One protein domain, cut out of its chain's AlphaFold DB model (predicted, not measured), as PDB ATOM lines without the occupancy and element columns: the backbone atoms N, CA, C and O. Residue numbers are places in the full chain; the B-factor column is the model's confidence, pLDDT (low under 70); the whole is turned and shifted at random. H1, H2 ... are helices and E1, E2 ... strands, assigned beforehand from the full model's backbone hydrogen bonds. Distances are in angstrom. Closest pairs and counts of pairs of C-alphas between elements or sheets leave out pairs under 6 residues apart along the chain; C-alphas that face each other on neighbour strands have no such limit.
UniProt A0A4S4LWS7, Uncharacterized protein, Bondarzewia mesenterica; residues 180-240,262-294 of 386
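What this domain is: This is residues 180 to 240 and 262 to 294 of the 386 residues of an uncharacterized protein of Bondarzewia mesenterica (UniProt A0A4S4LWS7). Two long helices, H2 and H4, lie side by side, with a small parallel two-stranded sheet, E1 and E2, packed on H4 through E2. Short H1 and H3 lie towards opposite ends. The printed part has 94 residues, order E1 H1 H2 H3 H4 E2, mostly helix; it is compact, radius of gyration of the C-alphas 13.4 A, spans 41 by 29 by 19 A.

How they stand to each other: E1, residues 181 to 184, is parallel to E2, residues 288 to 291; N 183 and O 289, 2.9 A apart, are within hydrogen-bond range. H1, residues 202 to 206, and H2, residues 212 to 227, are close but not clearly touching; closest C-alphas, Pro 202 and Pro 212, 8.0 A. H2 touches H4, residues 265 to 284, opposite ways at a shallow tilt of 21 degrees; closest C-alphas, Gly 226 and Asn 265, 5.3 A. H3, residues 230 to 233, is apart from both. Every O i to N i+4 pair is within hydrogen-bond range in H1 and H2, 13 of 16 in H4; H3 is too short.

Where its parts are: E1 begins at C-alpha 181 (51.410, 27.059, 9.079); E2 ends at C-alpha 291 (52.188, 26.605, 18.725). H2 measures 22.6 A and H4 27.2 A from first to last C-alpha.

The domain as a whole: Residues 241 to 261 are cut out, C-alphas 240 and 262 being 18.3 A apart. The link E1 to H1 is long. pLDDT is under 70 at residues 229 to 240, 262 to 263 and 294.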
ATOM      1  N   PRO A 180      56.056  26.769   7.579       94.81
ATOM      2  CA  PRO A 180      54.925  25.972   8.047       94.81
ATOM      3  C   PRO A 180      53.821  26.842   8.654       94.81
ATOM      4  O   PRO A 180      54.097  27.862   9.292       94.81
ATOM      5  N   ILE A 181      52.579  26.388   8.518       96.00
ATOM      6  CA  ILE A 181      51.410  27.059   9.079       96.00
ATOM      7  C   ILE A 181      51.366  26.785  10.576       96.00
ATOM      8  O   ILE A 181      51.366  25.633  11.011       96.00
ATOM      9  N   ARG A 182      51.319  27.858  11.364       95.38
ATOM     10  CA  ARG A 182      51.294  27.784  12.824       95.38
ATOM     11  C   ARG A 182      49.903  28.087  13.349       95.38
ATOM     12  O   ARG A 182      49.311  29.100  12.989       95.38
ATOM     13  N   ILE A 183      49.412  27.222  14.228       95.50
ATOM     14  CA  ILE A 183      48.129  27.376  14.908       95.50
ATOM     15  C   ILE A 183      48.398  27.780  16.362       95.50
ATOM     16  O   ILE A 183      48.819  26.930  17.153       95.50
ATOM     17  N   PRO A 184      48.164  29.045  16.744       94.75
ATOM     18  CA  PRO A 184      48.395  29.488  18.108       94.75
ATOM     19  C   PRO A 184      47.280  29.011  19.050       94.75
ATOM     20  O   PRO A 184      46.084  29.197  18.793       94.75
ATOM     21  N   SER A 185      47.672  28.433  20.186       94.75
ATOM     22  CA  SER A 185      46.774  28.179  21.320       94.75
ATOM     23  C   SER A 185      46.270  29.497  21.927       94.75
ATOM     24  O   SER A 185      47.058  30.434  22.062       94.75
ATOM     25  N   GLN A 186      45.016  29.564  22.389       93.44
ATOM     26  CA  GLN A 186      44.494  30.758  23.083       93.44
ATOM     27  C   GLN A 186      45.221  31.036  24.399       93.44
ATOM     28  O   GLN A 186      45.435  32.186  24.775       93.44
ATOM     29  N   THR A 187      45.599  29.975  25.113       90.12
ATOM     30  CA  THR A 187      46.278  30.064  26.406       90.12
ATOM     31  C   THR A 187      47.624  29.373  26.365       90.12
ATOM     32  O   THR A 187      47.754  28.282  25.824       90.12
ATOM     33  N   LYS A 188      48.615  29.975  27.025       85.31
ATOM     34  CA  LYS A 188      49.991  29.457  27.071       85.31
ATOM     35  C   LYS A 188      50.134  28.160  27.873       85.31
ATOM     36  O   LYS A 188      51.041  27.382  27.618       85.31
ATOM     37  N   ALA A 189      49.274  27.950  28.871       83.25
ATOM     38  CA  ALA A 189      49.434  26.864  29.836       83.25
ATOM     39  C   ALA A 189      48.858  25.523  29.354       83.25
ATOM     40  O   ALA A 189      49.285  24.466  29.811       83.25
ATOM     41  N   ASN A 190      47.865  25.552  28.465       86.75
ATOM     42  CA  ASN A 190      47.027  24.396  28.180       86.75
ATOM     43  C   ASN A 190      46.316  24.534  26.828       86.75
ATOM     44  O   ASN A 190      45.871  25.614  26.451       86.75
ATOM     45  N   LEU A 191      46.154  23.406  26.132       92.06
ATOM     46  CA  LEU A 191      45.401  23.319  24.874       92.06
ATOM     47  C   LEU A 191      43.881  23.227  25.079       92.06
ATOM     48  O   LEU A 191      43.124  23.345  24.122       92.06
ATOM     49  N   SER A 192      43.415  23.022  26.315       91.69
ATOM     50  CA  SER A 192      41.986  22.837  26.605       91.69
ATOM     51  C   SER A 192      41.154  24.112  26.454       91.69
ATOM     52  O   SER A 192      39.938  24.020  26.332       91.69
ATOM     53  N   SER A 193      41.794  25.286  26.456       92.88
ATOM     54  CA  SER A 193      41.136  26.569  26.175       92.88
ATOM     55  C   SER A 193      40.910  26.795  24.674       92.88
ATOM     56  O   SER A 193      40.269  27.766  24.289       92.88
ATOM     57  N   GLY A 194      41.455  25.922  23.823       94.31
ATOM     58  CA  GLY A 194      41.333  26.003  22.376       94.31
ATOM     59  C   GLY A 194      42.386  26.875  21.701       94.31
ATOM     60  O   GLY A 194      43.451  27.182  22.242       94.31
ATOM     61  N   PHE A 195      42.061  27.256  20.471       95.88
ATOM     62  CA  PHE A 195      42.948  27.924  19.513       95.88
ATOM     63  C   PHE A 195      42.381  29.260  19.050       95.88
ATOM     64  O   PHE A 195      41.169  29.480  19.153       95.88
ATOM     65  N   ALA A 196      43.247  30.154  18.567       95.38
ATOM     66  CA  ALA A 196      42.799  31.415  17.992       95.38
ATOM     67  C   ALA A 196      41.869  31.143  16.790       95.38
ATOM     68  O   ALA A 196      42.199  30.297  15.956       95.38
ATOM     69  N   PRO A 197      40.714  31.825  16.689       95.94
ATOM     70  CA  PRO A 197      39.773  31.652  15.587       95.94
ATOM     71  C   PRO A 197      40.271  32.386  14.336       95.94
ATOM     72  O   PRO A 197      39.727  33.414  13.944       95.94
ATOM     73  N   ILE A 198      41.361  31.888  13.753       95.38
ATOM     74  CA  ILE A 198      42.024  32.502  12.602       95.38
ATOM     75  C   ILE A 198      42.115  31.513  11.443       95.38
ATOM     76  O   ILE A 198      42.416  30.335  11.641       95.38
ATOM     77  N   PHE A 199      41.905  32.018  10.229       96.31
ATOM     78  CA  PHE A 199      42.227  31.328   8.983       96.31
ATOM     79  C   PHE A 199      43.525  31.937   8.429       96.31
ATOM     80  O   PHE A 199      43.489  33.028   7.852       96.31
ATOM     81  N   PRO A 200      44.694  31.329   8.704       93.94
ATOM     82  CA  PRO A 200      45.977  31.955   8.414       93.94
ATOM     83  C   PRO A 200      46.232  31.996   6.908       93.94
ATOM     84  O   PRO A 200      46.058  30.998   6.221       93.94
ATOM     85  N   SER A 201      46.691  33.144   6.408       93.31
ATOM     86  CA  SER A 201      47.039  33.345   4.993       93.31
ATOM     87  C   SER A 201      45.970  32.824   4.011       93.31
ATOM     88  O   SER A 201      46.260  31.903   3.244       93.31
ATOM     89  N   PRO A 202      44.752  33.408   3.994       94.56
ATOM     90  CA  PRO A 202      43.629  32.893   3.208       94.56
ATOM     91  C   PRO A 202      43.961  32.649   1.736       94.56
ATOM     92  O   PRO A 202      43.632  31.599   1.202       94.56
ATOM     93  N   GLU A 203      44.676  33.577   1.098       93.75
ATOM     94  CA  GLU A 203      45.076  33.461  -0.310       93.75
ATOM     95  C   GLU A 203      45.956  32.232  -0.566       93.75
ATOM     96  O   GLU A 203      45.756  31.517  -1.545       93.75
ATOM     97  N   LEU A 204      46.896  31.949   0.343       94.00
ATOM     98  CA  LEU A 204      47.784  30.796   0.233       94.00
ATOM     99  C   LEU A 204      47.034  29.496   0.521       94.00
ATOM    100  O   LEU A 204      47.191  28.534  -0.215       94.00
ATOM    101  N   LEU A 205      46.188  29.449   1.550       95.94
ATOM    102  CA  LEU A 205      45.416  28.240   1.846       95.94
ATOM    103  C   LEU A 205      44.428  27.895   0.726       95.94
ATOM    104  O   LEU A 205      44.371  26.745   0.289       95.94
ATOM    105  N   LEU A 206      43.726  28.894   0.191       94.94
ATOM    106  CA  LEU A 206      42.821  28.710  -0.943       94.94
ATOM    107  C   LEU A 206      43.578  28.265  -2.201       94.94
ATOM    108  O   LEU A 206      43.121  27.361  -2.900       94.94
ATOM    109  N   ALA A 207      44.772  28.815  -2.450       94.75
ATOM    110  CA  ALA A 207      45.641  28.384  -3.546       94.75
ATOM    111  C   ALA A 207      46.134  26.935  -3.412       94.75
ATOM    112  O   ALA A 207      46.666  26.405  -4.379       94.75
ATOM    113  N   HIS A 208      45.958  26.300  -2.249       96.00
ATOM    114  CA  HIS A 208      46.275  24.898  -1.988       96.00
ATOM    115  C   HIS A 208      45.027  24.019  -1.816       96.00
ATOM    116  O   HIS A 208      45.144  22.906  -1.310       96.00
ATOM    117  N   ASP A 209      43.840  24.478  -2.232       96.00
ATOM    118  CA  ASP A 209      42.584  23.728  -2.065       96.00
ATOM    119  C   ASP A 209      42.279  23.403  -0.582       96.00
ATOM    120  O   ASP A 209      41.807  22.318  -0.230       96.00
ATOM    121  N   VAL A 210      42.598  24.348   0.309       96.88
ATOM    122  CA  VAL A 210      42.188  24.330   1.718       96.88
ATOM    123  C   VAL A 210      41.140  25.409   1.929       96.88
ATOM    124  O   VAL A 210      41.427  26.602   1.824       96.88
ATOM    125  N   LEU A 211      39.922  24.983   2.243       96.81
ATOM    126  CA  LEU A 211      38.796  25.872   2.472       96.81
ATOM    127  C   LEU A 211      38.738  26.329   3.942       96.81
ATOM    128  O   LEU A 211      39.266  25.648   4.833       96.81
ATOM    129  N   PRO A 212      38.065  27.458   4.230       97.44
ATOM    130  CA  PRO A 212      37.873  27.926   5.599       97.44
ATOM    131  C   PRO A 212      37.188  26.896   6.513       97.44
ATOM    132  O   PRO A 212      37.522  26.803   7.698       97.44
ATOM    133  N   GLU A 213      36.272  26.086   5.982       97.31
ATOM    134  CA  GLU A 213      35.558  25.037   6.732       97.31
ATOM    135  C   GLU A 213      36.485  23.900   7.144       97.31
ATOM    136  O   GLU A 213      36.360  23.382   8.251       97.31
ATOM    137  N   ASP A 214      37.424  23.515   6.276       97.56
ATOM    138  CA  ASP A 214      38.366  22.432   6.562       97.56
ATOM    139  C   ASP A 214      39.252  22.812   7.742       97.56
ATOM    140  O   ASP A 214      39.462  22.031   8.671       97.56
ATOM    141  N   PHE A 215      39.733  24.054   7.719       97.56
ATOM    142  CA  PHE A 215      40.559  24.589   8.783       97.56
ATOM    143  C   PHE A 215      39.747  24.810  10.064       97.56
ATOM    144  O   PHE A 215      40.216  24.481  11.150       97.56
ATOM    145  N   SER A 216      38.502  25.289   9.951       97.50
ATOM    146  CA  SER A 216      37.576  25.382  11.091       97.50
ATOM    147  C   SER A 216      37.385  24.016  11.750       97.50
ATOM    148  O   SER A 216      37.507  23.887  12.968       97.50
ATOM    149  N   ARG A 217      37.161  22.977  10.938       97.12
ATOM    150  CA  ARG A 217      36.975  21.599  11.389       97.12
ATOM    151  C   ARG A 217      38.219  21.043  12.083       97.12
ATOM    152  O   ARG A 217      38.081  20.424  13.136       97.12
ATOM    153  N   LEU A 218      39.416  21.302  11.553       97.50
ATOM    154  CA  LEU A 218      40.677  20.965  12.223       97.50
ATOM    155  C   LEU A 218      40.760  21.611  13.614       97.50
ATOM    156  O   LEU A 218      41.072  20.934  14.591       97.50
ATOM    157  N   LEU A 219      40.483  22.916  13.721       97.56
ATOM    158  CA  LEU A 219      40.573  23.639  14.995       97.56
ATOM    159  C   LEU A 219      39.557  23.130  16.021       97.56
ATOM    160  O   LEU A 219      39.891  22.988  17.197       97.56
ATOM    161  N   GLU A 220      38.342  22.815  15.578       97.00
ATOM    162  CA  GLU A 220      37.317  22.154  16.382       97.00
ATOM    163  C   GLU A 220      37.781  20.797  16.925       97.00
ATOM    164  O   GLU A 220      37.653  20.531  18.122       97.00
ATOM    165  N   ASP A 221      38.334  19.949  16.055       96.19
ATOM    166  CA  ASP A 221      38.814  18.613  16.406       96.19
ATOM    167  C   ASP A 221      39.980  18.695  17.402       96.19
ATOM    168  O   ASP A 221      39.986  18.006  18.426       96.19
ATOM    169  N   CYS A 222      40.923  19.611  17.165       95.81
ATOM    170  CA  CYS A 222      42.018  19.898  18.084       95.81
ATOM    171  C   CYS A 222      41.508  20.399  19.439       95.81
ATOM    172  O   CYS A 222      42.041  20.007  20.477       95.81
ATOM    173  N   HIS A 223      40.475  21.248  19.457       95.81
ATOM    174  CA  HIS A 223      39.888  21.761  20.695       95.81
ATOM    175  C   HIS A 223      39.238  20.620  21.495       95.81
ATOM    176  O   HIS A 223      39.505  20.482  22.690       95.81
ATOM    177  N   LEU A 224      38.462  19.750  20.840       94.38
ATOM    178  CA  LEU A 224      37.870  18.565  21.471       94.38
ATOM    179  C   LEU A 224      38.941  17.659  22.092       94.38
ATOM    180  O   LEU A 224      38.827  17.293  23.261       94.38
ATOM    181  N   MET A 225      40.010  17.356  21.349       91.81
ATOM    182  CA  MET A 225      41.128  16.545  21.848       91.81
ATOM    183  C   MET A 225      41.864  17.223  23.009       91.81
ATOM    184  O   MET A 225      42.240  16.567  23.981       91.81
ATOM    185  N   GLY A 226      42.011  18.549  22.955       92.25
ATOM    186  CA  GLY A 226      42.597  19.349  24.026       92.25
ATOM    187  C   GLY A 226      41.776  19.337  25.319       92.25
ATOM    188  O   GLY A 226      42.354  19.491  26.398       92.25
ATOM    189  N   GLN A 227      40.456  19.134  25.231       91.56
ATOM    190  CA  GLN A 227      39.532  19.095  26.369       91.56
ATOM    191  C   GLN A 227      39.377  17.725  27.028       91.56
ATOM    192  O   GLN A 227      38.822  17.659  28.124       91.56
ATOM    193  N   LEU A 228      39.851  16.636  26.419       83.12
ATOM    194  CA  LEU A 228      39.718  15.306  27.013       83.12
ATOM    195  C   LEU A 228      40.497  15.233  28.339       83.12
ATOM    196  O   LEU A 228      41.723  15.137  28.367       83.12
ATOM    197  N   VAL A 229      39.775  15.281  29.460       68.69
ATOM    198  CA  VAL A 229      40.318  15.085  30.812       68.69
ATOM    199  C   VAL A 229      40.536  13.584  31.035       68.69
ATOM    200  O   VAL A 229      39.748  12.767  30.569       68.69
ATOM    201  N   GLY A 230      41.614  13.203  31.731       60.75
ATOM    202  CA  GLY A 230      42.179  11.841  31.767       60.75
ATOM    203  C   GLY A 230      41.232  10.652  32.017       60.75
ATOM    204  O   GLY A 230      41.578   9.538  31.634       60.75
ATOM    205  N   SER A 231      40.039  10.845  32.590       56.75
ATOM    206  CA  SER A 231      39.025   9.788  32.731       56.75
ATOM    207  C   SER A 231      38.248   9.495  31.439       56.75
ATOM    208  O   SER A 231      37.878   8.345  31.204       56.75
ATOM    209  N   ASP A 232      38.033  10.495  30.581       63.47
ATOM    210  CA  ASP A 232      37.333  10.336  29.297       63.47
ATOM    211  C   ASP A 232      38.230   9.673  28.242       63.47
ATOM    212  O   ASP A 232      37.733   8.952  27.376       63.47
ATOM    213  N   LYS A 233      39.556   9.831  28.374       62.75
ATOM    214  CA  LYS A 233      40.558   9.264  27.455       62.75
ATOM    215  C   LYS A 233      40.550   7.736  27.406       62.75
ATOM    216  O   LYS A 233      40.787   7.145  26.361       62.75
ATOM    217  N   ILE A 234      40.260   7.081  28.532       57.19
ATOM    218  CA  ILE A 234      40.333   5.613  28.646       57.19
ATOM    219  C   ILE A 234      39.199   4.937  27.862       57.19
ATOM    220  O   ILE A 234      39.378   3.840  27.338       57.19
ATOM    221  N   LYS A 235      38.040   5.595  27.745       53.59
ATOM    222  CA  LYS A 235      36.907   5.086  26.959       53.59
ATOM    223  C   LYS A 235      37.022   5.429  25.474       53.59
ATOM    224  O   LYS A 235      36.356   4.797  24.663       53.59
ATOM    225  N   SER A 236      37.863   6.400  25.121       52.88
ATOM    226  CA  SER A 236      38.035   6.903  23.761       52.88
ATOM    227  C   SER A 236      39.349   6.464  23.115       52.88
ATOM    228  O   SER A 236      39.860   7.207  22.282       52.88
ATOM    229  N   ASN A 237      39.895   5.284  23.452       50.38
ATOM    230  CA  ASN A 237      40.977   4.630  22.688       50.38
ATOM    231  C   ASN A 237      40.468   4.200  21.294       50.38
ATOM    232  O   ASN A 237      40.476   3.033  20.908       50.38
ATOM    233  N   VAL A 238      39.999   5.188  20.541       50.16
ATOM    234  CA  VAL A 238      39.726   5.180  19.120       50.16
ATOM    235  C   VAL A 238      41.090   5.345  18.470       50.16
ATOM    236  O   VAL A 238      41.477   6.422  18.027       50.16
ATOM    237  N   ILE A 239      41.865   4.264  18.478       50.59
ATOM    238  CA  ILE A 239      42.925   4.127  17.491       50.59
ATOM    239  C   ILE A 239      42.203   4.181  16.134       50.59
ATOM    240  O   ILE A 239      41.190   3.486  15.977       50.59
ATOM    241  N   PRO A 240      42.655   4.988  15.163       44.56
ATOM    242  CA  PRO A 240      42.146   4.937  13.800       44.56
ATOM    243  C   PRO A 240      42.565   3.605  13.153       44.56
ATOM    244  O   PRO A 240      43.452   3.543  12.318       44.56
ATOM    245  N   ARG A 262      49.714   8.904  28.802       51.78
ATOM    246  CA  ARG A 262      49.161   9.051  30.164       51.78
ATOM    247  C   ARG A 262      49.199  10.441  30.784       51.78
ATOM    248  O   ARG A 262      48.517  10.609  31.787       51.78
ATOM    249  N   GLU A 263      49.918  11.422  30.238       55.34
ATOM    250  CA  GLU A 263      50.102  12.677  30.992       55.34
ATOM    251  C   GLU A 263      49.752  13.978  30.263       55.34
ATOM    252  O   GLU A 263      49.378  14.920  30.952       55.34
ATOM    253  N   ASN A 264      49.741  14.066  28.925       70.62
ATOM    254  CA  ASN A 264      49.626  15.382  28.277       70.62
ATOM    255  C   ASN A 264      48.599  15.415  27.138       70.62
ATOM    256  O   ASN A 264      48.764  14.736  26.135       70.62
ATOM    257  N   ASN A 265      47.597  16.299  27.228       82.75
ATOM    258  CA  ASN A 265      46.665  16.590  26.119       82.75
ATOM    259  C   ASN A 265      47.408  17.044  24.847       82.75
ATOM    260  O   ASN A 265      46.917  16.874  23.741       82.75
ATOM    261  N   VAL A 266      48.627  17.566  25.007       87.44
ATOM    262  CA  VAL A 266      49.517  17.960  23.912       87.44
ATOM    263  C   VAL A 266      49.853  16.802  22.974       87.44
ATOM    264  O   VAL A 266      49.861  17.017  21.768       87.44
ATOM    265  N   SER A 267      50.105  15.589  23.485       86.00
ATOM    266  CA  SER A 267      50.431  14.460  22.602       86.00
ATOM    267  C   SER A 267      49.245  14.055  21.743       86.00
ATOM    268  O   SER A 267      49.425  13.729  20.578       86.00
ATOM    269  N   ASP A 268      48.043  14.105  22.312       88.94
ATOM    270  CA  ASP A 268      46.834  13.646  21.632       88.94
ATOM    271  C   ASP A 268      46.424  14.630  20.536       88.94
ATOM    272  O   ASP A 268      46.070  14.228  19.431       88.94
ATOM    273  N   VAL A 269      46.533  15.934  20.817       92.75
ATOM    274  CA  VAL A 269      46.312  16.966  19.803       92.75
ATOM    275  C   VAL A 269      47.402  16.906  18.726       92.75
ATOM    276  O   VAL A 269      47.085  17.016  17.548       92.75
ATOM    277  N   ASN A 270      48.670  16.681  19.090       92.69
ATOM    278  CA  ASN A 270      49.740  16.532  18.102       92.69
ATOM    279  C   ASN A 270      49.516  15.311  17.195       92.69
ATOM    280  O   ASN A 270      49.631  15.439  15.984       92.69
ATOM    281  N   GLY A 271      49.108  14.167  17.754       91.62
ATOM    282  CA  GLY A 271      48.762  12.981  16.965       91.62
ATOM    283  C   GLY A 271      47.572  13.215  16.027       91.62
ATOM    284  O   GLY A 271      47.581  12.752  14.892       91.62
ATOM    285  N   LEU A 272      46.565  13.988  16.451       93.62
ATOM    286  CA  LEU A 272      45.477  14.411  15.562       93.62
ATOM    287  C   LEU A 272      45.999  15.276  14.404       93.62
ATOM    288  O   LEU A 272      45.602  15.055  13.260       93.62
ATOM    289  N   VAL A 273      46.869  16.250  14.687       95.44
ATOM    290  CA  VAL A 273      47.460  17.111  13.651       95.44
ATOM    291  C   VAL A 273      48.314  16.302  12.688       95.44
ATOM    292  O   VAL A 273      48.212  16.541  11.495       95.44
ATOM    293  N   GLU A 274      49.085  15.327  13.167       94.00
ATOM    294  CA  GLU A 274      49.857  14.411  12.318       94.00
ATOM    295  C   GLU A 274      48.946  13.659  11.335       94.00
ATOM    296  O   GLU A 274      49.225  13.646  10.141       94.00
ATOM    297  N   VAL A 275      47.800  13.133  11.790       93.50
ATOM    298  CA  VAL A 275      46.825  12.472  10.898       93.50
ATOM    299  C   VAL A 275      46.259  13.441   9.855       93.50
ATOM    300  O   VAL A 275      46.145  13.094   8.681       93.50
ATOM    301  N   TRP A 276      45.900  14.663  10.256       95.81
ATOM    302  CA  TRP A 276      45.450  15.691   9.313       95.81
ATOM    303  C   TRP A 276      46.549  16.097   8.325       95.81
ATOM    304  O   TRP A 276      46.261  16.325   7.148       95.81
ATOM    305  N   ASP A 277      47.794  16.193   8.793       95.19
ATOM    306  CA  ASP A 277      48.952  16.518   7.969       95.19
ATOM    307  C   ASP A 277      49.136  15.437   6.907       95.19
ATOM    308  O   ASP A 277      49.081  15.735   5.721       95.19
ATOM    309  N   GLU A 278      49.204  14.169   7.301       93.50
ATOM    310  CA  GLU A 278      49.388  13.043   6.382       93.50
ATOM    311  C   GLU A 278      48.248  12.884   5.368       93.50
ATOM    312  O   GLU A 278      48.500  12.686   4.178       93.50
ATOM    313  N   VAL A 279      46.993  12.965   5.819       93.94
ATOM    314  CA  VAL A 279      45.827  12.648   4.979       93.94
ATOM    315  C   VAL A 279      45.408  13.830   4.102       93.94
ATOM    316  O   VAL A 279      44.926  13.625   2.988       93.94
ATOM    317  N   PHE A 280      45.575  15.068   4.576       96.31
ATOM    318  CA  PHE A 280      44.995  16.242   3.922       96.31
ATOM    319  C   PHE A 280      46.024  17.300   3.504       96.31
ATOM    320  O   PHE A 280      46.000  17.720   2.341       96.31
ATOM    321  N   PHE A 281      46.931  17.724   4.393       97.06
ATOM    322  CA  PHE A 281      47.837  18.855   4.125       97.06
ATOM    323  C   PHE A 281      49.103  18.476   3.341       97.06
ATOM    324  O   PHE A 281      49.456  19.172   2.388       97.06
ATOM    325  N   ALA A 282      49.761  17.370   3.675       95.88
ATOM    326  CA  ALA A 282      50.986  16.904   3.034       95.88
ATOM    327  C   ALA A 282      50.790  16.592   1.539       95.88
ATOM    328  O   ALA A 282      51.618  17.043   0.741       95.88
ATOM    329  N   PRO A 283      49.681  15.955   1.097       96.06
ATOM    330  CA  PRO A 283      49.365  15.826  -0.328       96.06
ATOM    331  C   PRO A 283      49.254  17.180  -1.051       96.06
ATOM    332  O   PRO A 283      49.548  17.281  -2.239       96.06
ATOM    333  N   ARG A 284      48.880  18.238  -0.320       96.56
ATOM    334  CA  ARG A 284      48.793  19.628  -0.796       96.56
ATOM    335  C   ARG A 284      50.091  20.411  -0.563       96.56
ATOM    336  O   ARG A 284      50.101  21.624  -0.732       96.56
ATOM    337  N   ARG A 285      51.192  19.746  -0.183       96.56
ATOM    338  CA  ARG A 285      52.509  20.344   0.131       96.56
ATOM    339  C   ARG A 285      52.463  21.388   1.251       96.56
ATOM    340  O   ARG A 285      53.303  22.286   1.313       96.56
ATOM    341  N   LEU A 286      51.473  21.276   2.125       96.94
ATOM    342  CA  LEU A 286      51.320  22.099   3.309       96.94
ATOM    343  C   LEU A 286      51.864  21.350   4.521       96.94
ATOM    344  O   LEU A 286      51.931  20.125   4.528       96.94
ATOM    345  N   LYS A 287      52.252  22.112   5.541       96.56
ATOM    346  CA  LYS A 287      52.696  21.567   6.819       96.56
ATOM    347  C   LYS A 287      52.069  22.363   7.949       96.56
ATOM    348  O   LYS A 287      52.265  23.581   7.997       96.56
ATOM    349  N   VAL A 288      51.347  21.699   8.851       96.12
ATOM    350  CA  VAL A 288      50.585  22.365   9.925       96.12
ATOM    351  C   VAL A 288      51.097  21.974  11.309       96.12
ATOM    352  O   VAL A 288      51.343  20.808  11.586       96.12
ATOM    353  N   TRP A 289      51.356  22.975  12.156       95.19
ATOM    354  CA  TRP A 289      52.008  22.817  13.460       95.19
ATOM    355  C   TRP A 289      51.244  23.614  14.517       95.19
ATOM    356  O   TRP A 289      50.833  24.749  14.270       95.19
ATOM    357  N   ILE A 290      51.085  23.055  15.715       94.56
ATOM    358  CA  ILE A 290      50.488  23.776  16.844       94.56
ATOM    359  C   ILE A 290      51.572  24.499  17.630       94.56
ATOM    360  O   ILE A 290      52.557  23.901  18.062       94.56
ATOM    361  N   GLU A 291      51.352  25.788  17.862       93.25
ATOM    362  CA  GLU A 291      52.188  26.605  18.725       93.25
ATOM    363  C   GLU A 291      51.506  26.759  20.087       93.25
ATOM    364  O   GLU A 291      50.497  27.455  20.235       93.25
ATOM    365  N   ILE A 292      52.067  26.092  21.097       90.00
ATOM    366  CA  ILE A 292      51.709  26.326  22.497       90.00
ATOM    367  C   ILE A 292      52.468  27.571  22.921       90.00
ATOM    368  O   ILE A 292      53.696  27.546  22.937       90.00
ATOM    369  N   GLY A 293      51.715  28.643  23.181       76.25
ATOM    370  CA  GLY A 293      52.184  30.026  23.239       76.25
ATOM    371  C   GLY A 293      53.672  30.212  23.530       76.25
ATOM    372  O   GLY A 293      54.137  29.952  24.639       76.25
ATOM    373  N   SER A 294      54.392  30.749  22.548       53.44
ATOM    374  CA  SER A 294      55.707  31.338  22.758       53.44
ATOM    375  C   SER A 294      55.605  32.402  23.860       53.44
ATOM    376  O   SER A 294      54.675  33.222  23.893       53.44
TER     377      SER A 294